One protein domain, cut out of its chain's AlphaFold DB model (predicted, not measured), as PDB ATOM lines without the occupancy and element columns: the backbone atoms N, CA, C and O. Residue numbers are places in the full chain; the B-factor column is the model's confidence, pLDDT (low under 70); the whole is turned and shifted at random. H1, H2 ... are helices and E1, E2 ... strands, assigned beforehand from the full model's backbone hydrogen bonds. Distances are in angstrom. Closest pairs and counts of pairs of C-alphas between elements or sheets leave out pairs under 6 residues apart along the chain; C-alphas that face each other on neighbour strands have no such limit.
ATOM      1  N   VAL A  97     150.168 107.455 106.799       79.00
ATOM      2  CA  VAL A  97     149.529 108.697 107.245       79.00
ATOM      3  C   VAL A  97     150.617 109.652 107.730       79.00
ATOM      4  O   VAL A  97     151.594 109.217 108.346       79.00
ATOM      5  N   HIS A  98     150.438 110.950 107.480       87.56
ATOM      6  CA  HIS A  98     151.336 111.998 107.961       87.56
ATOM      7  C   HIS A  98     151.692 111.799 109.442       87.56
ATOM      8  O   HIS A  98     150.820 111.673 110.312       87.56
ATOM      9  N   LYS A  99     152.995 111.771 109.718       90.69
ATOM     10  CA  LYS A  99     153.538 111.746 111.069       90.69
ATOM     11  C   LYS A  99     154.100 113.127 111.375       90.69
ATOM     12  O   LYS A  99     155.067 113.537 110.736       90.69
ATOM     13  N   CYS A 100     153.497 113.831 112.329       91.19
ATOM     14  CA  CYS A 100     153.952 115.168 112.682       91.19
ATOM     15  C   CYS A 100     155.342 115.099 113.303       91.19
ATOM     16  O   CYS A 100     155.637 114.253 114.157       91.19
ATOM     17  N   ASP A 101     156.192 116.016 112.867       88.69
ATOM     18  CA  ASP A 101     157.537 116.193 113.369       88.69
ATOM     19  C   ASP A 101     157.722 117.592 113.969       88.69
ATOM     20  O   ASP A 101     156.779 118.363 114.102       88.69
ATOM     21  N   TYR A 102     158.954 117.911 114.361       85.75
ATOM     22  CA  TYR A 102     159.293 119.229 114.903       85.75
ATOM     23  C   TYR A 102     159.196 120.348 113.858       85.75
ATOM     24  O   TYR A 102     159.282 121.519 114.214       85.75
ATOM     25  N   LYS A 103     159.087 120.005 112.568       89.81
ATOM     26  CA  LYS A 103     158.916 120.987 111.502       89.81
ATOM     27  C   LYS A 103     157.458 121.388 111.383       89.81
ATOM     28  O   LYS A 103     157.211 122.493 110.918       89.81
ATOM     29  N   CYS A 104     156.529 120.533 111.815       91.62
ATOM     30  CA  CYS A 104     155.095 120.787 111.804       91.62
ATOM     31  C   CYS A 104     154.708 121.913 112.769       91.62
ATOM     32  O   CYS A 104     154.992 121.853 113.962       91.62
ATOM     33  N   GLU A 105     153.996 122.915 112.256       93.06
ATOM     34  CA  GLU A 105     153.322 123.913 113.083       93.06
ATOM     35  C   GLU A 105     151.936 123.373 113.449       93.06
ATOM     36  O   GLU A 105     151.061 123.250 112.588       93.06
ATOM     37  N   ASN A 106     151.762 123.001 114.718       93.38
ATOM     38  CA  ASN A 106     150.518 122.440 115.233       93.38
ATOM     39  C   ASN A 106     149.813 123.470 116.118       93.38
ATOM     40  O   ASN A 106     150.408 123.993 117.057       93.38
ATOM     41  N   GLU A 107     148.545 123.739 115.831       93.50
ATOM     42  CA  GLU A 107     147.711 124.691 116.562       93.50
ATOM     43  C   GLU A 107     146.681 123.952 117.416       93.50
ATOM     44  O   GLU A 107     146.013 123.034 116.934       93.50
ATOM     45  N   LEU A 108     146.545 124.339 118.685       93.69
ATOM     46  CA  LEU A 108     145.484 123.836 119.552       93.69
ATOM     47  C   LEU A 108     144.150 124.446 119.111       93.69
ATOM     48  O   LEU A 108     143.975 125.658 119.167       93.69
ATOM     49  N   VAL A 109     143.201 123.600 118.716       93.62
ATOM     50  CA  VAL A 109     141.862 124.040 118.306       93.62
ATOM     51  C   VAL A 109     140.945 124.113 119.524       93.62
ATOM     52  O   VAL A 109     140.373 125.156 119.820       93.62
ATOM     53  N   CYS A 110     140.801 122.999 120.246       91.44
ATOM     54  CA  CYS A 110     140.002 122.921 121.468       91.44
ATOM     55  C   CYS A 110     140.318 121.638 122.251       91.44
ATOM     56  O   CYS A 110     140.513 120.577 121.661       91.44
ATOM     57  N   GLY A 111     140.341 121.702 123.586       93.38
ATOM     58  CA  GLY A 111     140.542 120.521 124.436       93.38
ATOM     59  C   GLY A 111     141.820 119.741 124.096       93.38
ATOM     60  O   GLY A 111     142.925 120.229 124.301       93.38
ATOM     61  N   ASN A 112     141.669 118.517 123.584       92.88
ATOM     62  CA  ASN A 112     142.773 117.670 123.116       92.88
ATOM     63  C   ASN A 112     142.902 117.618 121.580       92.88
ATOM     64  O   ASN A 112     143.613 116.762 121.055       92.88
ATOM     65  N   MET A 113     142.215 118.498 120.851       94.19
ATOM     66  CA  MET A 113     142.217 118.565 119.394       94.19
ATOM     67  C   MET A 113     143.235 119.588 118.887       94.19
ATOM     68  O   MET A 113     143.180 120.761 119.246       94.19
ATOM     69  N   TYR A 114     144.121 119.147 118.000       93.88
ATOM     70  CA  TYR A 114     145.169 119.958 117.385       93.88
ATOM     71  C   TYR A 114     145.072 119.888 115.863       93.88
ATOM     72  O   TYR A 114     144.708 118.847 115.326       93.88
ATOM     73  N   CYS A 115     145.427 120.956 115.159       94.25
ATOM     74  CA  CYS A 115     145.472 121.002 113.701       94.25
ATOM     75  C   CYS A 115     146.903 121.254 113.227       94.25
ATOM     76  O   CYS A 115     147.540 122.218 113.647       94.25
ATOM     77  N   CYS A 116     147.414 120.400 112.343       94.00
ATOM     78  CA  CYS A 116     148.691 120.631 111.682       94.00
ATOM     79  C   CYS A 116     148.496 121.626 110.531       94.00
ATOM     80  O   CYS A 116     147.864 121.291 109.532       94.00
ATOM     81  N   LYS A 117     149.076 122.829 110.606       92.44
ATOM     82  CA  LYS A 117     148.907 123.863 109.564       92.44
ATOM     83  C   LYS A 117     149.503 123.478 108.210       92.44
ATOM     84  O   LYS A 117     149.048 123.960 107.180       92.44
ATOM     85  N   GLN A 118     150.513 122.609 108.203       89.94
ATOM     86  CA  GLN A 118     151.193 122.185 106.974       89.94
ATOM     87  C   GLN A 118     150.383 121.190 106.156       89.94
ATOM     88  O   GLN A 118     150.427 121.224 104.931       89.94
ATOM     89  N   THR A 119     149.656 120.296 106.824       90.06
ATOM     90  CA  THR A 119     148.876 119.246 106.155       90.06
ATOM     91  C   THR A 119     147.372 119.472 106.237       90.06
ATOM     92  O   THR A 119     146.623 118.825 105.514       90.06
ATOM     93  N   GLY A 120     146.920 120.371 107.112       90.12
ATOM     94  CA  GLY A 120     145.512 120.555 107.457       90.12
ATOM     95  C   GLY A 120     144.922 119.392 108.261       90.12
ATOM     96  O   GLY A 120     143.706 119.330 108.426       90.12
ATOM     97  N   LEU A 121     145.745 118.445 108.729       90.25
ATOM     98  CA  LEU A 121     145.262 117.268 109.445       90.25
ATOM     99  C   LEU A 121     144.946 117.590 110.902       90.25
ATOM    100  O   LEU A 121     145.767 118.143 111.636       90.25
ATOM    101  N   THR A 122     143.760 117.166 111.326       91.50
ATOM    102  CA  THR A 122     143.316 117.279 112.713       91.50
ATOM    103  C   THR A 122     143.704 116.031 113.501       91.50
ATOM    104  O   THR A 122     143.374 114.903 113.133       91.50
ATOM    105  N   HIS A 123     144.371 116.238 114.627       90.56
ATOM    106  CA  HIS A 123     144.810 115.221 115.566       90.56
ATOM    107  C   HIS A 123     144.002 115.311 116.856       90.56
ATOM    108  O   HIS A 123     143.959 116.355 117.503       90.56
ATOM    109  N   ILE A 124     143.427 114.188 117.281       94.44
ATOM    110  CA  ILE A 124     142.897 114.033 118.637       94.44
ATOM    111  C   ILE A 124     144.022 113.436 119.484       94.44
ATOM    112  O   ILE A 124     144.434 112.290 119.290       94.44
ATOM    113  N   CYS A 125     144.580 114.246 120.374       93.56
ATOM    114  CA  CYS A 125     145.750 113.915 121.176       93.56
ATOM    115  C   CYS A 125     145.332 113.308 122.517       93.56
ATOM    116  O   CYS A 125     145.402 113.951 123.558       93.56
ATOM    117  N   ASP A 126     144.874 112.061 122.486       92.38
ATOM    118  CA  ASP A 126     144.572 111.259 123.670       92.38
ATOM    119  C   ASP A 126     145.530 110.058 123.804       92.38
ATOM    120  O   ASP A 126     146.520 109.915 123.079       92.38
ATOM    121  N   LYS A 127     145.204 109.136 124.718       89.62
ATOM    122  CA  LYS A 127     145.925 107.866 124.894       89.62
ATOM    123  C   LYS A 127     145.954 106.988 123.633       89.62
ATOM    124  O   LYS A 127     146.811 106.120 123.525       89.62
ATOM    125  N   ASN A 128     145.064 107.193 122.671       89.06
ATOM    126  CA  ASN A 128     144.989 106.405 121.444       89.06
ATOM    127  C   ASN A 128     145.653 107.103 120.247       89.06
ATOM    128  O   ASN A 128     145.674 106.536 119.154       89.06
ATOM    129  N   CYS A 129     146.225 108.294 120.441       89.88
ATOM    130  CA  CYS A 129     146.856 109.056 119.375       89.88
ATOM    131  C   CYS A 129     147.997 108.271 118.700       89.88
ATOM    132  O   CYS A 129     148.939 107.802 119.345       89.88
ATOM    133  N   ASN A 130     147.946 108.172 117.371       90.25
ATOM    134  CA  ASN A 130     148.941 107.475 116.545       90.25
ATOM    135  C   ASN A 130     150.247 108.271 116.336       90.25
ATOM    136  O   ASN A 130     151.180 107.767 115.709       90.25
ATOM    137  N   GLN A 131     150.303 109.501 116.856       92.06
ATOM    138  CA  GLN A 131     151.491 110.357 116.897       92.06
ATOM    139  C   GLN A 131     152.279 110.196 118.211       92.06
ATOM    140  O   GLN A 131     153.231 110.941 118.453       92.06
ATOM    141  N   ARG A 132     151.884 109.239 119.071       94.00
ATOM    142  CA  ARG A 132     152.610 108.880 120.296       94.00
ATOM    143  C   ARG A 132     153.885 108.107 119.969       94.00
ATOM    144  O   ARG A 132     153.862 107.112 119.238       94.00
ATOM    145  N   ILE A 133     154.978 108.541 120.578       93.62
ATOM    146  CA  ILE A 133     156.302 107.930 120.473       93.62
ATOM    147  C   ILE A 133     156.754 107.456 121.845       93.62
ATOM    148  O   ILE A 133     156.378 108.042 122.863       93.62
ATOM    149  N   LEU A 134     157.544 106.388 121.888       92.75
ATOM    150  CA  LEU A 134     158.166 105.963 123.136       92.75
ATOM    151  C   LEU A 134     159.141 107.053 123.605       92.75
ATOM    152  O   LEU A 134     160.010 107.454 122.835       92.75
ATOM    153  N   TYR A 135     158.967 107.536 124.837       90.06
ATOM    154  CA  TYR A 135     159.797 108.606 125.399       90.06
ATOM    155  C   TYR A 135     160.696 108.077 126.516       90.06
ATOM    156  O   TYR A 135     161.911 108.204 126.437       90.06
ATOM    157  N   ASP A 136     160.099 107.415 127.507       88.00
ATOM    158  CA  ASP A 136     160.814 106.778 128.613       88.00
ATOM    159  C   ASP A 136     160.292 105.347 128.837       88.00
ATOM    160  O   ASP A 136     159.434 104.828 128.115       88.00
ATOM    161  N   ASN A 137     160.811 104.670 129.856       87.88
ATOM    162  CA  ASN A 137     160.503 103.296 130.180       87.88
ATOM    163  C   ASN A 137     159.024 103.045 130.488       87.88
ATOM    164  O   ASN A 137     158.538 101.935 130.243       87.88
ATOM    165  N   HIS A 138     158.340 104.073 130.993       89.75
ATOM    166  CA  HIS A 138     156.969 104.016 131.493       89.75
ATOM    167  C   HIS A 138     156.048 105.057 130.857       89.75
ATOM    168  O   HIS A 138     154.872 105.110 131.214       89.75
ATOM    169  N   SER A 139     156.542 105.870 129.922       93.12
ATOM    170  CA  SER A 139     155.763 106.943 129.311       93.12
ATOM    171  C   SER A 139     155.992 107.054 127.805       93.12
ATOM    172  O   SER A 139     157.006 106.627 127.247       93.12
ATOM    173  N   SER A 140     155.013 107.640 127.131       94.62
ATOM    174  CA  SER A 140     155.094 108.037 125.732       94.62
ATOM    175  C   SER A 140     154.707 109.495 125.568       94.62
ATOM    176  O   SER A 140     153.925 110.037 126.345       94.62
ATOM    177  N   LEU A 141     155.250 110.122 124.534       94.56
ATOM    178  CA  LEU A 141     155.054 111.529 124.212       94.56
ATOM    179  C   LEU A 141     154.225 111.643 122.934       94.56
ATOM    180  O   LEU A 141     154.558 111.013 121.931       94.56
ATOM    181  N   CYS A 142     153.167 112.452 122.929       94.50
ATOM    182  CA  CYS A 142     152.516 112.848 121.682       94.50
ATOM    183  C   CYS A 142     153.322 113.970 121.022       94.50
ATOM    184  O   CYS A 142     153.492 115.033 121.612       94.50
ATOM    185  N   ARG A 143     153.788 113.771 119.784       93.12
ATOM    186  CA  ARG A 143     154.573 114.798 119.073       93.12
ATOM    187  C   ARG A 143     153.768 116.030 118.661       93.12
ATOM    188  O   ARG A 143     154.362 117.066 118.396       93.12
ATOM    189  N   VAL A 144     152.443 115.907 118.583       94.06
ATOM    190  CA  VAL A 144     151.558 117.009 118.187       94.06
ATOM    191  C   VAL A 144     151.251 117.909 119.377       94.06
ATOM    192  O   VAL A 144     151.483 119.108 119.298       94.06
ATOM    193  N   SER A 145     150.765 117.331 120.481       92.31
ATOM    194  CA  SER A 145     150.383 118.091 121.679       92.31
ATOM    195  C   SER A 145     151.517 118.303 122.681       92.31
ATOM    196  O   SER A 145     151.349 119.061 123.629       92.31
ATOM    197  N   GLY A 146     152.633 117.582 122.552       91.38
ATOM    198  CA  GLY A 146     153.714 117.581 123.544       91.38
ATOM    199  C   GLY A 146     153.353 116.906 124.875       91.38
ATOM    200  O   GLY A 146     154.143 116.940 125.814       91.38
ATOM    201  N   GLN A 147     152.176 116.284 124.985       93.06
ATOM    202  CA  GLN A 147     151.720 115.673 126.234       93.06
ATOM    203  C   GLN A 147     152.357 114.301 126.473       93.06
ATOM    204  O   GLN A 147     152.484 113.486 125.552       93.06
ATOM    205  N   LEU A 148     152.702 114.038 127.736       94.50
ATOM    206  CA  LEU A 148     153.172 112.740 128.210       94.50
ATOM    207  C   LEU A 148     152.002 111.877 128.686       94.50
ATOM    208  O   LEU A 148     151.128 112.327 129.421       94.50
ATOM    209  N   PHE A 149     152.027 110.606 128.302       94.38
ATOM    210  CA  PHE A 149     151.033 109.606 128.667       94.38
ATOM    211  C   PHE A 149     151.726 108.413 129.322       94.38
ATOM    212  O   PHE A 149     152.667 107.872 128.731       94.38
ATOM    213  N   PRO A 150     151.262 107.937 130.488       94.62
ATOM    214  CA  PRO A 150     151.766 106.693 131.051       94.62
ATOM    215  C   PRO A 150     151.457 105.525 130.105       94.62
ATOM    216  O   PRO A 150     150.383 105.453 129.501       94.62
ATOM    217  N   LEU A 151     152.410 104.608 129.964       92.81
ATOM    218  CA  LEU A 151     152.222 103.382 129.200       92.81
ATOM    219  C   LEU A 151     151.304 102.439 129.972       92.81
ATOM    220  O   LEU A 151     151.551 102.123 131.138       92.81
ATOM    221  N   THR A 152     150.284 101.934 129.290       90.44
ATOM    222  CA  THR A 152     149.432 100.860 129.804       90.44
ATOM    223  C   THR A 152     150.234  99.561 129.973       90.44
ATOM    224  O   THR A 152     151.241  99.368 129.287       90.44
ATOM    225  N   PRO A 153     149.799  98.617 130.829       89.81
ATOM    226  CA  PRO A 153     150.507  97.346 131.013       89.81
ATOM    227  C   PRO A 153     150.741  96.574 129.703       89.81
ATOM    228  O   PRO A 153     151.809  95.996 129.499       89.81
ATOM    229  N   ALA A 154     149.775  96.619 128.779       87.69
ATOM    230  CA  ALA A 154     149.892  96.000 127.459       87.69
ATOM    231  C   ALA A 154     150.966  96.677 126.588       87.69
ATOM    232  O   ALA A 154     151.784  95.998 125.968       87.69
ATOM    233  N   GLU A 155     151.006  98.012 126.574       90.00
ATOM    234  CA  GLU A 155     152.031  98.776 125.853       90.00
ATOM    235  C   GLU A 155     153.426  98.532 126.440       90.00
ATOM    236  O   GLU A 155     154.375  98.318 125.690       90.00
ATOM    237  N   GLN A 156     153.557  98.489 127.770       91.00
ATOM    238  CA  GLN A 156     154.827  98.174 128.429       91.00
ATOM    239  C   GLN A 156     155.344  96.794 128.012       91.00
ATOM    240  O   GLN A 156     156.524  96.646 127.693       91.00
ATOM    241  N   GLN A 157     154.469  95.786 127.972       88.06
ATOM    242  CA  GLN A 157     154.842  94.440 127.548       88.06
ATOM    243  C   GLN A 157     155.276  94.395 126.077       88.06
ATOM    244  O   GLN A 157     156.270  93.743 125.755       88.06
ATOM    245  N   ALA A 158     154.583  95.119 125.196       85.56
ATOM    246  CA  ALA A 158     154.944  95.207 123.784       85.56
ATOM    247  C   ALA A 158     156.309  95.897 123.586       85.56
ATOM    248  O   ALA A 158     157.160  95.418 122.837       85.56
ATOM    249  N   VAL A 159     156.565  96.975 124.334       85.50
ATOM    250  CA  VAL A 159     157.827  97.726 124.281       85.50
ATOM    251  C   VAL A 159     159.008  96.911 124.830       85.50
ATOM    252  O   VAL A 159     160.119  97.025 124.307       85.50
ATOM    253  N   ARG A 160     158.804  96.033 125.827       81.25
ATOM    254  CA  ARG A 160     159.869  95.150 126.357       81.25
ATOM    255  C   ARG A 160     160.520  94.285 125.272       81.25
ATOM    256  O   ARG A 160     161.711  93.999 125.365       81.25
ATOM    257  N   GLY A 161     159.761  93.864 124.258       70.06
ATOM    258  CA  GLY A 161     160.283  93.081 123.132       70.06
ATOM    259  C   GLY A 161     161.142  93.898 122.162       70.06
ATOM    260  O   GLY A 161     162.084  93.363 121.584       70.06
ATOM    261  N   VAL A 162     160.853  95.193 122.028       67.38
ATOM    262  CA  VAL A 162     161.566  96.121 121.135       67.38
ATOM    263  C   VAL A 162     162.949  96.463 121.688       67.38
ATOM    264  O   VAL A 162     163.923  96.475 120.941       67.38
ATOM    265  N   ARG A 163     163.060  96.667 123.007       64.75
ATOM    266  CA  ARG A 163     164.329  97.039 123.662       64.75
ATOM    267  C   ARG A 163     165.430  95.997 123.463       64.75
ATOM    268  O   ARG A 163     166.555  96.357 123.153       64.75
ATOM    269  N   ARG A 164     165.082  94.707 123.500       58.94
ATOM    270  CA  ARG A 164     166.053  93.620 123.280       58.94
ATOM    271  C   ARG A 164     166.618  93.567 121.857       58.94
ATOM    272  O   ARG A 164     167.632  92.915 121.662       58.94
ATOM    273  N   LYS A 165     165.964  94.198 120.874       52.53
ATOM    274  CA  LYS A 165     166.491  94.290 119.505       52.53
ATOM    275  C   LYS A 165     167.425  95.483 119.324       52.53
ATOM    276  O   LYS A 165     168.428  95.336 118.643       52.53
ATOM    277  N   LEU A 166     167.138  96.622 119.961       53.88
ATOM    278  CA  LEU A 166     167.974  97.821 119.831       53.88
ATOM    279  C   LEU A 166     169.353  97.642 120.493       53.88
ATOM    280  O   LEU A 166     170.351  98.080 119.934       53.88
ATOM    281  N   ASP A 167     169.419  96.936 121.629       46.97
ATOM    282  CA  ASP A 167     170.692  96.620 122.305       46.97
ATOM    283  C   ASP A 167     171.583  95.645 121.509       46.97
ATOM    284  O   ASP A 167     172.767  95.508 121.799       46.97
ATOM    285  N   THR A 168     171.035  94.953 120.501       44.38
ATOM    286  CA  THR A 168     171.821  94.053 119.636       44.38
ATOM    287  C   THR A 168     172.482  94.801 118.471       44.38
ATOM    288  O   THR A 168     173.483  94.329 117.945       44.38
TER     289      THR A 168
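What this domain is: This is residues 97 to 168 of the 212 residues of an uncharacterized protein of Tripterygium wilfordii (UniProt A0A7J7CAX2). Two small three-stranded sheets follow one another along an elongated domain: E1, E2 and E3 at one end, E4, E5 and E6 nearer the middle, and helix H1 at the other end, where it only grazes the second sheet. Each sheet is an antiparallel meander, each strand the antiparallel neighbour of the one before, in the orders E1 E2 E3 and E4 E5 E6. The printed part has 72 residues with six named strands and then one named helix, a mixed class. It is only just loose, close to compact, with a radius of gyration of the C-alphas of 13.6 A and spans of 38 by 24 by 17 A.

Where its parts are: Find C-alpha 106 at (150.518, 122.440, 115.233); from there E1 runs 12.2 A to residue 110. Next come E2, residues 113 to 116, 10.3 A, and E3, residues 122 to 124. Look at C-alpha 132, (152.610, 108.880, 120.296), for E4, residues 132 to 134, then E5, residues 139 to 142, 10.2 A, and E6, residues 148 to 150. H1, residues 153 to 168, runs 24.4 A to C-alpha 168 at (171.821, 94.053, 119.636).

How they stand to each other: In the hairpin E1 and E2, at 152 degrees, N 107 and O 115 are 2.8 A apart. In the hairpin E2 and E3, N 123 and O 114 are 2.7 A apart. E3 and E4 are apart. Hairpin E4 and E5 has N 133 and O 141 at 2.8 A; hairpin E5 and E6 has N 140 and O 149 at 2.8 A. H1 is on the sheet E4 E5 E6 but only grazes it, with residues 155 to 159; it is not on the sheet E1 E2 E3. In H1, 7 of 12 O i to N i+4 pairs are within hydrogen-bond range.

The domain as a whole: The C-alphas farthest apart, of Cys 110 and Thr 168, are 43.0 A apart. The printed part has no cut, and no link is long. Check the B-factor column: residues 162 to 168 are under 70, against a mean pLDDT of the printed part of 87.4.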